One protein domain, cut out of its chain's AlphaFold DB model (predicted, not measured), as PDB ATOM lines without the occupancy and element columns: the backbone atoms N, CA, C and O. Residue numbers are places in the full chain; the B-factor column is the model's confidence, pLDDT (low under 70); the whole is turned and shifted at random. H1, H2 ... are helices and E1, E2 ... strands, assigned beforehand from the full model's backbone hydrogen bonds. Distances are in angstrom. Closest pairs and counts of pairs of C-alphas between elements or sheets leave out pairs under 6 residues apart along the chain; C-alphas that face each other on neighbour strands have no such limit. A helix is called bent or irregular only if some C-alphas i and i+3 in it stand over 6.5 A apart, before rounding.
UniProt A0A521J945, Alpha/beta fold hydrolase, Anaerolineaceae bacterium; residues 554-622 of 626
ATOM      1  N   GLN A 554     200.152 103.049 196.298       89.69
ATOM      2  CA  GLN A 554     200.737 102.072 197.215       89.69
ATOM      3  C   GLN A 554     200.154 102.119 198.641       89.69
ATOM      4  O   GLN A 554     200.415 101.212 199.442       89.69
ATOM      5  N   TYR A 555     199.422 103.178 198.998       93.62
ATOM      6  CA  TYR A 555     198.790 103.357 200.303       93.62
ATOM      7  C   TYR A 555     197.363 102.791 200.369       93.62
ATOM      8  O   TYR A 555     196.838 102.636 201.474       93.62
ATOM      9  N   GLU A 556     196.775 102.414 199.228       94.62
ATOM     10  CA  GLU A 556     195.455 101.784 199.136       94.62
ATOM     11  C   GLU A 556     195.422 100.383 199.769       94.62
ATOM     12  O   GLU A 556     196.413  99.650 199.830       94.62
ATOM     13  N   GLY A 557     194.248  99.997 200.264       94.75
ATOM     14  CA  GLY A 557     193.976  98.704 200.889       94.75
ATOM     15  C   GLY A 557     194.536  98.537 202.306       94.75
ATOM     16  O   GLY A 557     194.346  97.472 202.903       94.75
ATOM     17  N   LYS A 558     195.210  99.557 202.848       95.94
ATOM     18  CA  LYS A 558     195.798  99.567 204.195       95.94
ATOM     19  C   LYS A 558     194.856 100.210 205.218       95.94
ATOM     20  O   LYS A 558     193.977 100.996 204.867       95.94
ATOM     21  N   ASP A 559     195.065  99.852 206.482       96.38
ATOM     22  CA  ASP A 559     194.341 100.416 207.621       96.38
ATOM     23  C   ASP A 559     195.097 101.627 208.192       96.38
ATOM     24  O   ASP A 559     196.321 101.578 208.337       96.38
ATOM     25  N   TYR A 560     194.361 102.679 208.550       97.25
ATOM     26  CA  TYR A 560     194.873 103.920 209.137       97.25
ATOM     27  C   TYR A 560     194.054 104.307 210.365       97.25
ATOM     28  O   TYR A 560     192.883 103.940 210.494       97.25
ATOM     29  N   GLU A 561     194.668 105.070 211.263       96.81
ATOM     30  CA  GLU A 561     193.957 105.782 212.322       96.81
ATOM     31  C   GLU A 561     193.646 107.199 211.834       96.81
ATOM     32  O   GLU A 561     194.539 107.932 211.414       96.81
ATOM     33  N   LEU A 562     192.364 107.554 211.854       95.50
ATOM     34  CA  LEU A 562     191.837 108.839 211.429       95.50
ATOM     35  C   LEU A 562     191.489 109.692 212.649       95.50
ATOM     36  O   LEU A 562     190.756 109.251 213.540       95.50
ATOM     37  N   ASN A 563     191.974 110.930 212.665       92.75
ATOM     38  CA  ASN A 563     191.683 111.878 213.732       92.75
ATOM     39  C   ASN A 563     191.470 113.291 213.182       92.75
ATOM     40  O   ASN A 563     192.329 113.813 212.476       92.75
ATOM     41  N   GLY A 564     190.355 113.922 213.549       90.69
ATOM     42  CA  GLY A 564     189.999 115.279 213.134       90.69
ATOM     43  C   GLY A 564     188.560 115.394 212.645       90.69
ATOM     44  O   GLY A 564     187.770 114.458 212.753       90.69
ATOM     45  N   ILE A 565     188.215 116.564 212.119       91.00
ATOM     46  CA  ILE A 565     186.879 116.849 211.597       91.00
ATOM     47  C   ILE A 565     186.945 116.788 210.074       91.00
ATOM     48  O   ILE A 565     187.689 117.550 209.463       91.00
ATOM     49  N   GLY A 566     186.178 115.881 209.479       92.69
ATOM     50  CA  GLY A 566     186.075 115.715 208.031       92.69
ATOM     51  C   GLY A 566     184.625 115.584 207.591       92.69
ATOM     52  O   GLY A 566     183.712 115.542 208.412       92.69
ATOM     53  N   TYR A 567     184.415 115.496 206.291       95.88
ATOM     54  CA  TYR A 567     183.118 115.286 205.668       95.88
ATOM     55  C   TYR A 567     183.032 113.839 205.202       95.88
ATOM     56  O   TYR A 567     183.959 113.329 204.570       95.88
ATOM     57  N   PHE A 568     181.938 113.167 205.540       96.81
ATOM     58  CA  PHE A 568     181.724 111.770 205.204       96.81
ATOM     59  C   PHE A 568     180.359 111.570 204.556       96.81
ATOM     60  O   PHE A 568     179.318 111.772 205.181       96.81
ATOM     61  N   VAL A 569     180.376 111.126 203.302       96.81
ATOM     62  CA  VAL A 569     179.182 110.841 202.507       96.81
ATOM     63  C   VAL A 569     179.084 109.327 202.307       96.81
ATOM     64  O   VAL A 569     179.911 108.762 201.585       96.81
ATOM     65  N   PRO A 570     178.097 108.647 202.922       96.44
ATOM     66  CA  PRO A 570     177.917 107.208 202.755       96.44
ATOM     67  C   PRO A 570     177.670 106.830 201.287       96.44
ATOM     68  O   PRO A 570     176.766 107.367 200.645       96.44
ATOM     69  N   LEU A 571     178.456 105.887 200.762       96.06
ATOM     70  CA  LEU A 571     178.395 105.393 199.383       96.06
ATOM     71  C   LEU A 571     178.744 103.897 199.338       96.06
ATOM     72  O   LEU A 571     179.817 103.478 199.782       96.06
ATOM     73  N   GLU A 572     177.860 103.085 198.754       93.38
ATOM     74  CA  GLU A 572     178.051 101.625 198.668       93.38
ATOM     75  C   GLU A 572     179.211 101.214 197.748       93.38
ATOM     76  O   GLU A 572     179.865 100.198 198.000       93.38
ATOM     77  N   GLU A 573     179.478 102.009 196.711       94.50
ATOM     78  CA  GLU A 573     180.518 101.768 195.711       94.50
ATOM     79  C   GLU A 573     181.434 102.988 195.553       94.50
ATOM     80  O   GLU A 573     181.040 104.122 195.826       94.50
ATOM     81  N   ASN A 574     182.666 102.733 195.106       93.38
ATOM     82  CA  ASN A 574     183.647 103.765 194.788       93.38
ATOM     83  C   ASN A 574     183.160 104.584 193.578       93.38
ATOM     84  O   ASN A 574     182.994 103.989 192.508       93.38
ATOM     85  N   PRO A 575     182.933 105.902 193.699       90.00
ATOM     86  CA  PRO A 575     182.455 106.696 192.574       90.00
ATOM     87  C   PRO A 575     183.544 106.848 191.500       90.00
ATOM     88  O   PRO A 575     184.716 107.061 191.821       90.00
ATOM     89  N   GLU A 576     183.154 106.769 190.221       82.75
ATOM     90  CA  GLU A 576     184.052 107.086 189.091       82.75
ATOM     91  C   GLU A 576     184.495 108.555 189.125       82.75
ATOM     92  O   GLU A 576     185.638 108.869 188.811       82.75
ATOM     93  N   ASP A 577     183.594 109.436 189.559       86.00
ATOM     94  CA  ASP A 577     183.792 110.874 189.676       86.00
ATOM     95  C   ASP A 577     183.327 111.317 191.068       86.00
ATOM     96  O   ASP A 577     182.131 111.489 191.321       86.00
ATOM     97  N   TYR A 578     184.272 111.421 192.006       86.75
ATOM     98  CA  TYR A 578     183.954 111.712 193.403       86.75
ATOM     99  C   TYR A 578     183.434 113.139 193.610       86.75
ATOM    100  O   TYR A 578     182.675 113.357 194.554       86.75
ATOM    101  N   TYR A 579     183.768 114.087 192.723       83.69
ATOM    102  CA  TYR A 579     183.369 115.492 192.846       83.69
ATOM    103  C   TYR A 579     181.850 115.663 192.865       83.69
ATOM    104  O   TYR A 579     181.327 116.462 193.638       83.69
ATOM    105  N   LYS A 580     181.112 114.842 192.107       89.56
ATOM    106  CA  LYS A 580     179.633 114.843 192.094       89.56
ATOM    107  C   LYS A 580     178.994 114.468 193.429       89.56
ATOM    108  O   LYS A 580     177.798 114.687 193.615       89.56
ATOM    109  N   HIS A 581     179.766 113.862 194.324       89.50
ATOM    110  CA  HIS A 581     179.315 113.411 195.633       89.50
ATOM    111  C   HIS A 581     179.837 114.291 196.775       89.50
ATOM    112  O   HIS A 581     179.424 114.089 197.916       89.50
ATOM    113  N   VAL A 582     180.711 115.262 196.485       89.19
ATOM    114  CA  VAL A 582     181.211 116.222 197.473       89.19
ATOM    115  C   VAL A 582     180.105 117.210 197.836       89.19
ATOM    116  O   VAL A 582     179.419 117.772 196.985       89.19
ATOM    117  N   THR A 583     179.943 117.433 199.133       87.12
ATOM    118  CA  THR A 583     179.043 118.432 199.707       87.12
ATOM    119  C   THR A 583     179.652 119.014 200.983       87.12
ATOM    120  O   THR A 583     180.292 118.307 201.759       87.12
ATOM    121  N   TRP A 584     179.465 120.309 201.211       85.81
ATOM    122  CA  TRP A 584     180.005 121.014 202.382       85.81
ATOM    123  C   TRP A 584     178.939 121.271 203.453       85.81
ATOM    124  O   TRP A 584     179.134 122.078 204.360       85.81
ATOM    125  N   GLU A 585     177.804 120.579 203.343       87.50
ATOM    126  CA  GLU A 585     176.691 120.688 204.278       87.50
ATOM    127  C   GLU A 585     177.106 120.178 205.674       87.50
ATOM    128  O   GLU A 585     177.691 119.093 205.787       87.50
ATOM    129  N   PRO A 586     176.818 120.915 206.763       85.69
ATOM    130  CA  PRO A 586     177.222 120.525 208.115       85.69
ATOM    131  C   PRO A 586     176.723 119.140 208.553       85.69
ATOM    132  O   PRO A 586     177.295 118.527 209.451       85.69
ATOM    133  N   GLU A 587     175.656 118.624 207.942       90.50
ATOM    134  CA  GLU A 587     175.051 117.329 208.257       90.50
ATOM    135  C   GLU A 587     175.938 116.131 207.904       90.50
ATOM    136  O   GLU A 587     175.784 115.070 208.512       90.50
ATOM    137  N   VAL A 588     176.845 116.280 206.934       91.56
ATOM    138  CA  VAL A 588     177.812 115.233 206.562       91.56
ATOM    139  C   VAL A 588     179.158 115.415 207.267       91.56
ATOM    140  O   VAL A 588     180.049 114.576 207.132       91.56
ATOM    141  N   GLN A 589     179.323 116.496 208.032       94.38
ATOM    142  CA  GLN A 589     180.515 116.726 208.831       94.38
ATOM    143  C   GLN A 589     180.526 115.766 210.026       94.38
ATOM    144  O   GLN A 589     179.558 115.644 210.781       94.38
ATOM    145  N   ARG A 590     181.649 115.079 210.218       93.38
ATOM    146  CA  ARG A 590     181.849 114.097 211.275       93.38
ATOM    147  C   ARG A 590     183.186 114.335 211.959       93.38
ATOM    148  O   ARG A 590     184.215 114.545 211.322       93.38
ATOM    149  N   GLU A 591     183.155 114.287 213.283       93.56
ATOM    150  CA  GLU A 591     184.356 114.271 214.106       93.56
ATOM    151  C   GLU A 591     184.813 112.822 214.299       93.56
ATOM    152  O   GLU A 591     184.063 111.969 214.783       93.56
ATOM    153  N   PHE A 592     186.058 112.554 213.924       93.44
ATOM    154  CA  PHE A 592     186.713 111.263 214.048       93.44
ATOM    155  C   PHE A 592     187.739 111.330 215.172       93.44
ATOM    156  O   PHE A 592     188.600 112.208 215.193       93.44
ATOM    157  N   ASN A 593     187.651 110.387 216.107       92.31
ATOM    158  CA  ASN A 593     188.496 110.339 217.298       92.31
ATOM    159  C   ASN A 593     189.312 109.044 217.307       92.31
ATOM    160  O   ASN A 593     188.884 108.044 217.888       92.31
ATOM    161  N   ASN A 594     190.480 109.066 216.655       91.56
ATOM    162  CA  ASN A 594     191.330 107.888 216.414       91.56
ATOM    163  C   ASN A 594     190.530 106.690 215.862       91.56
ATOM    164  O   ASN A 594     190.687 105.544 216.298       91.56
ATOM    165  N   GLU A 595     189.609 106.966 214.940       94.62
ATOM    166  CA  GLU A 595     188.772 105.944 214.322       94.62
ATOM    167  C   GLU A 595     189.614 105.148 213.323       94.62
ATOM    168  O   GLU A 595     190.375 105.725 212.552       94.62
ATOM    169  N   ARG A 596     189.509 103.812 213.325       96.12
ATOM    170  CA  ARG A 596     190.228 103.022 212.311       96.12
ATOM    171  C   ARG A 596     189.422 102.970 211.035       96.12
ATOM    172  O   ARG A 596     188.255 102.591 211.070       96.12
ATOM    173  N   ILE A 597     190.084 103.263 209.934       96.94
ATOM    174  CA  ILE A 597     189.503 103.210 208.603       96.94
ATOM    175  C   ILE A 597     190.390 102.369 207.698       96.94
ATOM    176  O   ILE A 597     191.603 102.289 207.901       96.94
ATOM    177  N   LYS A 598     189.796 101.779 206.667       97.62
ATOM    178  CA  LYS A 598     190.542 101.232 205.536       97.62
ATOM    179  C   LYS A 598     190.399 102.166 204.346       97.62
ATOM    180  O   LYS A 598     189.274 102.462 203.951       97.62
ATOM    181  N   LEU A 599     191.516 102.575 203.748       97.44
ATOM    182  CA  LEU A 599     191.489 103.315 202.485       97.44
ATOM    183  C   LEU A 599     191.240 102.330 201.345       97.44
ATOM    184  O   LEU A 599     192.082 101.481 201.060       97.44
ATOM    185  N   LEU A 600     190.074 102.405 200.715       96.75
ATOM    186  CA  LEU A 600     189.707 101.559 199.581       96.75
ATOM    187  C   LEU A 600     190.139 102.170 198.244       96.75
ATOM    188  O   LEU A 600     190.452 101.419 197.325       96.75
ATOM    189  N   ASN A 601     190.160 103.500 198.150       96.06
ATOM    190  CA  ASN A 601     190.668 104.261 197.010       96.06
ATOM    191  C   ASN A 601     191.199 105.616 197.500       96.06
ATOM    192  O   ASN A 601     190.670 106.171 198.472       96.06
ATOM    193  N   ILE A 602     192.219 106.151 196.830       94.50
ATOM    194  CA  ILE A 602     192.838 107.435 197.172       94.50
ATOM    195  C   ILE A 602     192.748 108.354 195.953       94.50
ATOM    196  O   ILE A 602     193.288 108.042 194.895       94.50
ATOM    197  N   TYR A 603     192.078 109.495 196.110       89.56
ATOM    198  CA  TYR A 603     191.989 110.521 195.065       89.56
ATOM    199  C   TYR A 603     193.050 111.614 195.250       89.56
ATOM    200  O   TYR A 603     193.527 112.184 194.274       89.56
ATOM    201  N   GLY A 604     193.462 111.845 196.498       89.00
ATOM    202  CA  GLY A 604     194.494 112.799 196.885       89.00
ATOM    203  C   GLY A 604     194.930 112.584 198.333       89.00
ATOM    204  O   GLY A 604     194.662 111.547 198.937       89.00
ATOM    205  N   THR A 605     195.591 113.574 198.915       90.94
ATOM    206  CA  THR A 605     196.043 113.587 200.320       90.94
ATOM    207  C   THR A 605     194.964 114.047 201.299       90.94
ATOM    208  O   THR A 605     195.171 114.021 202.514       90.94
ATOM    209  N   SER A 606     193.776 114.400 200.814       89.94
ATOM    210  CA  SER A 606     192.641 114.773 201.659       89.94
ATOM    211  C   SER A 606     191.297 114.240 201.165       89.94
ATOM    212  O   SER A 606     190.282 114.584 201.759       89.94
ATOM    213  N   GLN A 607     191.265 113.374 200.142       94.06
ATOM    214  CA  GLN A 607     190.039 112.780 199.594       94.06
ATOM    215  C   GLN A 607     190.208 111.279 199.350       94.06
ATOM    216  O   GLN A 607     191.115 110.827 198.640       94.06
ATOM    217  N   TYR A 608     189.293 110.498 199.916       96.31
ATOM    218  CA  TYR A 608     189.411 109.051 200.029       96.31
ATOM    219  C   TYR A 608     188.058 108.367 199.881       96.31
ATOM    220  O   TYR A 608     187.052 108.852 200.390       96.31
ATOM    221  N   TYR A 609     188.037 107.176 199.292       97.69
ATOM    222  CA  TYR A 609     186.938 106.237 199.510       97.69
ATOM    223  C   TYR A 609     187.353 105.256 200.604       97.69
ATOM    224  O   TYR A 609     188.410 104.627 200.498       97.69
ATOM    225  N   VAL A 610     186.560 105.138 201.668       97.81
ATOM    226  CA  VAL A 610     186.966 104.433 202.893       97.81
ATOM    227  C   VAL A 610     185.911 103.448 203.379       97.81
ATOM    228  O   VAL A 610     184.729 103.574 203.068       97.81
ATOM    229  N   GLU A 611     186.350 102.474 204.173       97.75
ATOM    230  CA  GLU A 611     185.496 101.599 204.984       97.75
ATOM    231  C   GLU A 611     185.767 101.874 206.470       97.75
ATOM    232  O   GLU A 611     186.917 101.803 206.917       97.75
ATOM    233  N   LEU A 612     184.717 102.206 207.223       95.94
ATOM    234  CA  LEU A 612     184.751 102.432 208.669       95.94
ATOM    235  C   LEU A 612     184.696 101.100 209.440       95.94
ATOM    236  O   LEU A 612     184.388 100.043 208.883       95.94
ATOM    237  N   GLN A 613     184.965 101.125 210.751       92.56
ATOM    238  CA  GLN A 613     185.007  99.901 211.575       92.56
ATOM    239  C   GLN A 613     183.679  99.133 211.635       92.56
ATOM    240  O   GLN A 613     183.679  97.917 211.838       92.56
ATOM    241  N   ASP A 614     182.554  99.833 211.518       91.81
ATOM    242  CA  ASP A 614     181.215  99.242 211.515       91.81
ATOM    243  C   ASP A 614     180.815  98.659 210.145       91.81
ATOM    244  O   ASP A 614     179.761  98.026 210.031       91.81
ATOM    245  N   GLY A 615     181.687  98.795 209.139       93.06
ATOM    246  CA  GLY A 615     181.496  98.320 207.774       93.06
ATOM    247  C   GLY A 615     180.801  99.325 206.856       93.06
ATOM    248  O   GLY A 615     180.565  98.994 205.693       93.06
ATOM    249  N   GLU A 616     180.467 100.525 207.343       96.56
ATOM    250  CA  GLU A 616     179.963 101.603 206.498       96.56
ATOM    251  C   GLU A 616     181.058 102.069 205.531       96.56
ATOM    252  O   GLU A 616     182.220 102.234 205.908       96.56
ATOM    253  N   ARG A 617     180.686 102.268 204.267       98.06
ATOM    254  CA  ARG A 617     181.582 102.782 203.234       98.06
ATOM    255  C   ARG A 617     181.130 104.146 202.777       98.06
ATOM    256  O   ARG A 617     179.933 104.431 202.757       98.06
ATOM    257  N   GLY A 618     182.083 104.974 202.386       97.31
ATOM    258  CA  GLY A 618     181.762 106.314 201.938       97.31
ATOM    259  C   GLY A 618     182.952 107.094 201.429       97.31
ATOM    260  O   GLY A 618     184.108 106.691 201.575       97.31
ATOM    261  N   LEU A 619     182.625 108.223 200.815       97.56
ATOM    262  CA  LEU A 619     183.581 109.246 200.448       97.56
ATOM    263  C   LEU A 619     183.919 110.058 201.703       97.56
ATOM    264  O   LEU A 619     183.027 110.611 202.342       97.56
ATOM    265  N   LEU A 620     185.199 110.109 202.049       97.00
ATOM    266  CA  LEU A 620     185.760 110.876 203.151       97.00
ATOM    267  C   LEU A 620     186.659 111.968 202.577       97.00
ATOM    268  O   LEU A 620     187.586 111.665 201.827       97.00
ATOM    269  N   TYR A 621     186.419 113.216 202.952       94.75
ATOM    270  CA  TYR A 621     187.241 114.337 202.514       94.75
ATOM    271  C   TYR A 621     187.374 115.405 203.589       94.75
ATOM    272  O   TYR A 621     186.544 115.519 204.489       94.75
ATOM    273  N   PHE A 622     188.442 116.185 203.495       88.38
ATOM    274  CA  PHE A 622     188.748 117.254 204.432       88.38
ATOM    275  C   PHE A 622     188.846 118.577 203.691       88.38
ATOM    276  O   PHE A 622     189.338 118.632 202.565       88.38
TER     277      PHE A 622
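AT A GLANCE: This is residues 554 to 622 of the 626 residues of the protein "Alpha/beta fold hydrolase" of Anaerolineaceae bacterium (UniProt A0A521J945). The domain is a small closed barrel of four antiparallel strands, in which two long, sharply bent strands, E1 and E2, wrap round and two short ones, E3 and E4, complete the ring. The one-turn helix H1, in the loop between E1 and E2, lies outside the barrel over E4. The printed part has 69 residues, with one named helix and four named strands in the order E1, H1, E2, E3, E4, and its class is mostly strand. It is compact and rounded, with a radius of gyration of the C-alphas of 10.9 A and spans of 26 by 26 by 22 A.

HOW THE PARTS SIT: E1, residues 559 to 570, bends by 116 degrees at residue 564. Its pairing is staggered: residues 559 to 567 pair with E2, residues 589 to 602, and residues 567 to 570 pair with E4, residues 617 to 621. E1 and E2 are antiparallel; N 562 and O 595 are within hydrogen-bond range at 2.8 A, as are N 590 and O 566 at 2.8 A. H1, residues 578 to 581, is on the barrel and outside it, at a height over the sheet of 9.0 A. It lies only just over E4, on which 3 of its 4 C-alphas fall; the closest C-alphas of the two, those of Tyr 578 and Leu 619, are 7.5 A apart. H1 is too short for any O i to N i+4 pair; its 1 pair of O i and N i+3 is within range. E2 also bends by 116 degrees, at residue 593. E2, E3, residues 607 to 612, and E4 form a meander, each strand the antiparallel neighbour of the one before. E2 and E3 are a hairpin, with N 600 and O 609 2.8 A apart. E3 and E4 are a second hairpin, with N 608 and O 620 2.8 A apart. E4 and E1, antiparallel, close the ring, with N 567 and O 621 2.8 A apart.

IN THESE COORDINATES: E1 begins at C-alpha 559, (194.341, 100.416, 207.621), and measures 18.4 A from first to last C-alpha. H1 measures 5.4 A. E2, the longest strand with 14 residues, begins at C-alpha 589, (180.515, 116.726, 208.831), and measures 19.3 A. E3 measures 14.7 A. E4 measures 12.9 A and ends at C-alpha 621, (187.241, 114.337, 202.514).

THE WHOLE: The two C-alphas farthest apart, those of Gln 554 and Glu 587, are 31.9 A apart. The printed part has no cut. The links E2 to E3 and E3 to E4 are tight; those from E1 to H1 and from H1 to E2 are short. The mean pLDDT of the printed part is 93.1, and no printed residue is under 70.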